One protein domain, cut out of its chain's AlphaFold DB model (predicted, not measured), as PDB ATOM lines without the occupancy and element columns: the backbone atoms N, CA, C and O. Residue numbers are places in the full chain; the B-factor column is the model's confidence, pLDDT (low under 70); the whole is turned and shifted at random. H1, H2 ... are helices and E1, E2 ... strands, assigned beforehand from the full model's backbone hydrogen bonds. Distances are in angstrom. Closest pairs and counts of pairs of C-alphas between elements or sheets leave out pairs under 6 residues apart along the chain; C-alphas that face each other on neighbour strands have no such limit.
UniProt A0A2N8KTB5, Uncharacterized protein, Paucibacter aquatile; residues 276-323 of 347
ATOM      1  N   PRO A 276      45.265  52.035 -14.980       90.19
ATOM      2  CA  PRO A 276      45.327  51.082 -16.087       90.19
ATOM      3  C   PRO A 276      45.342  51.791 -17.439       90.19
ATOM      4  O   PRO A 276      44.794  52.882 -17.565       90.19
ATOM      5  N   ALA A 277      45.917  51.153 -18.459       89.25
ATOM      6  CA  ALA A 277      46.085  51.756 -19.784       89.25
ATOM      7  C   ALA A 277      44.765  52.264 -20.391       89.25
ATOM      8  O   ALA A 277      44.727  53.375 -20.908       89.25
ATOM      9  N   PHE A 278      43.674  51.504 -20.265       89.38
ATOM     10  CA  PHE A 278      42.361  51.914 -20.775       89.38
ATOM     11  C   PHE A 278      41.783  53.137 -20.057       89.38
ATOM     12  O   PHE A 278      41.061  53.922 -20.660       89.38
ATOM     13  N   VAL A 279      42.129  53.334 -18.783       92.81
ATOM     14  CA  VAL A 279      41.745  54.534 -18.035       92.81
ATOM     15  C   VAL A 279      42.643  55.698 -18.434       92.81
ATOM     16  O   VAL A 279      42.143  56.778 -18.720       92.81
ATOM     17  N   GLN A 280      43.961  55.483 -18.517       91.88
ATOM     18  CA  GLN A 280      44.913  56.509 -18.968       91.88
ATOM     19  C   GLN A 280      44.529  57.068 -20.339       91.88
ATOM     20  O   GLN A 280      44.487  58.279 -20.512       91.88
ATOM     21  N   ALA A 281      44.175  56.193 -21.280       88.88
ATOM     22  CA  ALA A 281      43.771  56.569 -22.631       88.88
ATOM     23  C   ALA A 281      42.455  57.362 -22.698       88.88
ATOM     24  O   ALA A 281      42.162  57.967 -23.719       88.88
ATOM     25  N   ASN A 282      41.653  57.349 -21.635       89.19
ATOM     26  CA  ASN A 282      40.378  58.059 -21.560       89.19
ATOM     27  C   ASN A 282      40.393  59.172 -20.503       89.19
ATOM     28  O   ASN A 282      39.332  59.655 -20.120       89.19
ATOM     29  N   SER A 283      41.570  59.566 -20.007       89.69
ATOM     30  CA  SER A 283      41.702  60.509 -18.895       89.69
ATOM     31  C   SER A 283      42.758  61.577 -19.129       89.69
ATOM     32  O   SER A 283      43.748  61.364 -19.827       89.69
ATOM     33  N   ASP A 284      42.560  62.712 -18.473       88.25
ATOM     34  CA  ASP A 284      43.558  63.756 -18.276       88.25
ATOM     35  C   ASP A 284      44.254  63.602 -16.909       88.25
ATOM     36  O   ASP A 284      43.715  63.002 -15.973       88.25
ATOM     37  N   ILE A 285      45.454  64.169 -16.744       88.69
ATOM     38  CA  ILE A 285      46.142  64.169 -15.440       88.69
ATOM     39  C   ILE A 285      45.331  64.867 -14.335       88.69
ATOM     40  O   ILE A 285      45.476  64.533 -13.153       88.69
ATOM     41  N   SER A 286      44.490  65.837 -14.695       88.31
ATOM     42  CA  SER A 286      43.637  66.585 -13.772       88.31
ATOM     43  C   SER A 286      42.418  65.788 -13.302       88.31
ATOM     44  O   SER A 286      41.928  66.030 -12.192       88.31
ATOM     45  N   ASP A 287      42.010  64.770 -14.060       90.19
ATOM     46  CA  ASP A 287      40.810  63.990 -13.794       90.19
ATOM     47  C   ASP A 287      40.891  63.200 -12.487       90.19
ATOM     48  O   ASP A 287      41.899  62.568 -12.141       90.19
ATOM     49  N   GLN A 288      39.772  63.171 -11.765       89.69
ATOM     50  CA  GLN A 288      39.619  62.428 -10.519       89.69
ATOM     51  C   GLN A 288      38.910  61.088 -10.730       89.69
ATOM     52  O   GLN A 288      37.792  60.880 -10.266       89.69
ATOM     53  N   TRP A 289      39.595  60.159 -11.391       93.44
ATOM     54  CA  TRP A 289      39.120  58.783 -11.533       93.44
ATOM     55  C   TRP A 289      39.110  58.044 -10.195       93.44
ATOM     56  O   TRP A 289      40.070  58.118  -9.419       93.44
ATOM     57  N   ARG A 290      38.034  57.299  -9.935       94.06
ATOM     58  CA  ARG A 290      37.834  56.544  -8.688       94.06
ATOM     59  C   ARG A 290      37.626  55.069  -8.986       94.06
ATOM     60  O   ARG A 290      37.178  54.708 -10.068       94.06
ATOM     61  N   ARG A 291      37.963  54.200  -8.035       94.12
ATOM     62  CA  ARG A 291      37.610  52.780  -8.135       94.12
ATOM     63  C   ARG A 291      36.104  52.631  -7.956       94.12
ATOM     64  O   ARG A 291      35.556  53.222  -7.033       94.12
ATOM     65  N   ALA A 292      35.476  51.864  -8.839       93.56
ATOM     66  CA  ALA A 292      34.078  51.491  -8.696       93.56
ATOM     67  C   ALA A 292      33.943  50.293  -7.747       93.56
ATOM     68  O   ALA A 292      34.817  49.418  -7.717       93.56
ATOM     69  N   GLU A 293      32.850  50.252  -6.992       88.25
ATOM     70  CA  GLU A 293      32.456  49.063  -6.242       88.25
ATOM     71  C   GLU A 293      32.153  47.909  -7.211       88.25
ATOM     72  O   GLU A 293      31.710  48.132  -8.335       88.25
ATOM     73  N   GLY A 294      32.498  46.675  -6.836       83.75
ATOM     74  CA  GLY A 294      32.404  45.517  -7.738       83.75
ATOM     75  C   GLY A 294      33.477  45.456  -8.838       83.75
ATOM     76  O   GLY A 294      33.603  44.437  -9.514       83.75
ATOM     77  N   GLY A 295      34.316  46.488  -8.980       87.75
ATOM     78  CA  GLY A 295      35.446  46.515  -9.908       87.75
ATOM     79  C   GLY A 295      35.291  47.515 -11.055       87.75
ATOM     80  O   GLY A 295      34.222  48.054 -11.328       87.75
ATOM     81  N   GLY A 296      36.407  47.787 -11.734       92.88
ATOM     82  CA  GLY A 296      36.483  48.842 -12.747       92.88
ATOM     83  C   GLY A 296      36.788  50.221 -12.153       92.88
ATOM     84  O   GLY A 296      37.486  50.339 -11.133       92.88
ATOM     85  N   TRP A 297      36.322  51.262 -12.839       95.69
ATOM     86  CA  TRP A 297      36.584  52.665 -12.533       95.69
ATOM     87  C   TRP A 297      35.385  53.560 -12.836       95.69
ATOM     88  O   TRP A 297      34.581  53.257 -13.707       95.69
ATOM     89  N   ILE A 298      35.301  54.684 -12.134       95.69
ATOM     90  CA  ILE A 298      34.321  55.746 -12.357       95.69
ATOM     91  C   ILE A 298      35.076  56.972 -12.870       95.69
ATOM     92  O   ILE A 298      36.055  57.400 -12.243       95.69
ATOM     93  N   SER A 299      34.644  57.502 -14.013       93.69
ATOM     94  CA  SER A 299      35.171  58.739 -14.592       93.69
ATOM     95  C   SER A 299      34.740  59.968 -13.775       93.69
ATOM     96  O   SER A 299      33.813  59.883 -12.967       93.69
ATOM     97  N   PRO A 300      35.340  61.151 -14.004       91.94
ATOM     98  CA  PRO A 300      34.869  62.397 -13.391       91.94
ATOM     99  C   PRO A 300      33.402  62.723 -13.698       91.94
ATOM    100  O   PRO A 300      32.731  63.327 -12.871       91.94
ATOM    101  N   SER A 301      32.898  62.293 -14.859       90.69
ATOM    102  CA  SER A 301      31.496  62.451 -15.262       90.69
ATOM    103  C   SER A 301      30.542  61.427 -14.634       90.69
ATOM    104  O   SER A 301      29.354  61.452 -14.928       90.69
ATOM    105  N   GLY A 302      31.038  60.501 -13.807       92.81
ATOM    106  CA  GLY A 302      30.228  59.452 -13.183       92.81
ATOM    107  C   GLY A 302      30.030  58.198 -14.041       92.81
ATOM    108  O   GLY A 302      29.409  57.241 -13.585       92.81
ATOM    109  N   ARG A 303      30.584  58.146 -15.260       93.00
ATOM    110  CA  ARG A 303      30.485  56.967 -16.131       93.00
ATOM    111  C   ARG A 303      31.308  55.811 -15.564       93.00
ATOM    112  O   ARG A 303      32.483  55.978 -15.233       93.00
ATOM    113  N   HIS A 304      30.707  54.625 -15.519       94.25
ATOM    114  CA  HIS A 304      31.403  53.390 -15.164       94.25
ATOM    115  C   HIS A 304      32.186  52.826 -16.355       94.25
ATOM    116  O   HIS A 304      31.687  52.753 -17.476       94.25
ATOM    117  N   TYR A 305      33.425  52.431 -16.083       93.94
ATOM    118  CA  TYR A 305      34.317  51.708 -16.978       93.94
ATOM    119  C   TYR A 305      34.637  50.374 -16.319       93.94
ATOM    120  O   TYR A 305      35.350  50.325 -15.307       93.94
ATOM    121  N   ALA A 306      34.105  49.292 -16.881       93.62
ATOM    122  CA  ALA A 306      34.346  47.948 -16.383       93.62
ATOM    123  C   ALA A 306      35.846  47.600 -16.427       93.62
ATOM    124  O   ALA A 306      36.652  48.233 -17.110       93.62
ATOM    125  N   SER A 307      36.261  46.590 -15.665       92.38
ATOM    126  CA  SER A 307      37.619  46.067 -15.818       92.38
ATOM    127  C   SER A 307      37.732  45.354 -17.163       92.38
ATOM    128  O   SER A 307      36.974  44.424 -17.407       92.38
ATOM    129  N   GLU A 308      38.717  45.715 -17.991       92.81
ATOM    130  CA  GLU A 308      39.024  44.962 -19.223       92.81
ATOM    131  C   GLU A 308      39.438  43.515 -18.953       92.81
ATOM    132  O   GLU A 308      39.419  42.688 -19.858       92.81
ATOM    133  N   PHE A 309      39.816  43.206 -17.710       91.44
ATOM    134  CA  PHE A 309      40.333  41.904 -17.327       91.44
ATOM    135  C   PHE A 309      39.577  41.312 -16.143       91.44
ATOM    136  O   PHE A 309      39.313  42.012 -15.156       91.44
ATOM    137  N   ARG A 310      39.327  40.001 -16.203       90.69
ATOM    138  CA  ARG A 310      38.899  39.174 -15.067       90.69
ATOM    139  C   ARG A 310      40.008  38.205 -14.662       90.69
ATOM    140  O   ARG A 310      40.850  37.839 -15.477       90.69
ATOM    141  N   ARG A 311      40.005  37.776 -13.399       91.50
ATOM    142  CA  ARG A 311      40.944  36.762 -12.901       91.50
ATOM    143  C   ARG A 311      40.455  35.366 -13.281       91.50
ATOM    144  O   ARG A 311      39.294  35.056 -13.037       91.50
ATOM    145  N   VAL A 312      41.351  34.535 -13.802       91.12
ATOM    146  CA  VAL A 312      41.105  33.122 -14.125       91.12
ATOM    147  C   VAL A 312      42.261  32.258 -13.613       91.12
ATOM    148  O   VAL A 312      43.304  32.779 -13.211       91.12
ATOM    149  N   VAL A 313      42.072  30.941 -13.590       89.38
ATOM    150  CA  VAL A 313      43.140  29.972 -13.319       89.38
ATOM    151  C   VAL A 313      43.305  29.117 -14.568       89.38
ATOM    152  O   VAL A 313      42.349  28.474 -14.987       89.38
ATOM    153  N   LEU A 314      44.497  29.129 -15.162       84.94
ATOM    154  CA  LEU A 314      44.838  28.343 -16.347       84.94
ATOM    155  C   LEU A 314      45.898  27.317 -15.972       84.94
ATOM    156  O   LEU A 314      46.979  27.700 -15.524       84.94
ATOM    157  N   ALA A 315      45.570  26.029 -16.106       82.25
ATOM    158  CA  ALA A 315      46.456  24.918 -15.745       82.25
ATOM    159  C   ALA A 315      47.106  25.091 -14.350       82.25
ATOM    160  O   ALA A 315      48.307  24.908 -14.168       82.25
ATOM    161  N   GLY A 316      46.319  25.528 -13.358       81.94
ATOM    162  CA  GLY A 316      46.784  25.755 -11.981       81.94
ATOM    163  C   GLY A 316      47.510  27.086 -11.722       81.94
ATOM    164  O   GLY A 316      47.876  27.357 -10.580       81.94
ATOM    165  N   VAL A 317      47.682  27.952 -12.729       82.69
ATOM    166  CA  VAL A 317      48.352  29.259 -12.600       82.69
ATOM    167  C   VAL A 317      47.341  30.407 -12.635       82.69
ATOM    168  O   VAL A 317      46.441  30.440 -13.471       82.69
ATOM    169  N   GLU A 318      47.496  31.390 -11.743       89.38
ATOM    170  CA  GLU A 318      46.675  32.609 -11.747       89.38
ATOM    171  C   GLU A 318      46.985  33.477 -12.981       89.38
ATOM    172  O   GLU A 318      48.116  33.937 -13.178       89.38
ATOM    173  N   ALA A 319      45.959  33.737 -13.786       91.06
ATOM    174  CA  ALA A 319      46.039  34.507 -15.021       91.06
ATOM    175  C   ALA A 319      44.959  35.601 -15.077       91.06
ATOM    176  O   ALA A 319      44.004  35.622 -14.291       91.06
ATOM    177  N   LEU A 320      45.130  36.546 -16.001       91.75
ATOM    178  CA  LEU A 320      44.102  37.521 -16.367       91.75
ATOM    179  C   LEU A 320      43.588  37.207 -17.759       91.75
ATOM    180  O   LEU A 320      44.396  37.130 -18.674       91.75
ATOM    181  N   GLN A 321      42.270  37.104 -17.897       92.75
ATOM    182  CA  GLN A 321      41.571  36.988 -19.173       92.75
ATOM    183  C   GLN A 321      41.004  38.344 -19.573       92.75
ATOM    184  O   GLN A 321      40.352  38.991 -18.742       92.75
ATOM    185  N   ARG A 322      41.194  38.760 -20.828       91.50
ATOM    186  CA  ARG A 322      40.467  39.912 -21.367       91.50
ATOM    187  C   ARG A 322      38.981  39.579 -21.527       91.50
ATOM    188  O   ARG A 322      38.627  38.551 -22.083       91.50
ATOM    189  N   VAL A 323      38.111  40.448 -21.017       92.25
ATOM    190  CA  VAL A 323      36.643  40.295 -21.094       92.25
ATOM    191  C   VAL A 323      35.960  41.417 -21.854       92.25
ATOM    192  O   VAL A 323      34.842  41.251 -22.327       92.25
TER     193      VAL A 323
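What this domain is: This is residues 276 to 323 of the 347 residues of an uncharacterized protein of Paucibacter aquatile (UniProt A0A2N8KTB5). Little regular structure is present: a two-stranded hairpin, E1 and E2, makes one end of a rod, and the short helix H1 with a long looped stretch, residues 281 to 308, makes the rest. Short antiparallel pairings, residues 290 to 291 with 297 to 298 and 297 to 298 with 304 to 305, tie the loops together. The printed part has 48 residues, 16 of them in named elements, in the order H1, E1, E2; the class is mixed, helices and strands. It is loose, with a radius of gyration of the C-alphas of 13.0 A and spans of 41 by 20 by 13 A.

Where its parts are: H1, residues 277 to 280, begins at C-alpha 277 (46.085, 51.756, -19.784). E1, residues 309 to 314, is 14.3 A long. E2, residues 317 to 322, is 15.9 A long and ends at C-alpha 322 (40.467, 39.912, -21.367).

How they stand to each other: E1 and E2 form an antiparallel hairpin at 143 degrees, with N 310 and O 321 within hydrogen-bond range at 2.9 A. H1 is too short for an O i to N i+4 pair. H1 and E2 are apart.

The domain as a whole: The farthest C-alphas, Ser 286 and Ala 315, are 41.8 A apart. The link H1 to E1 is long. The printed part has no cut, and no printed residue is under 70 in pLDDT.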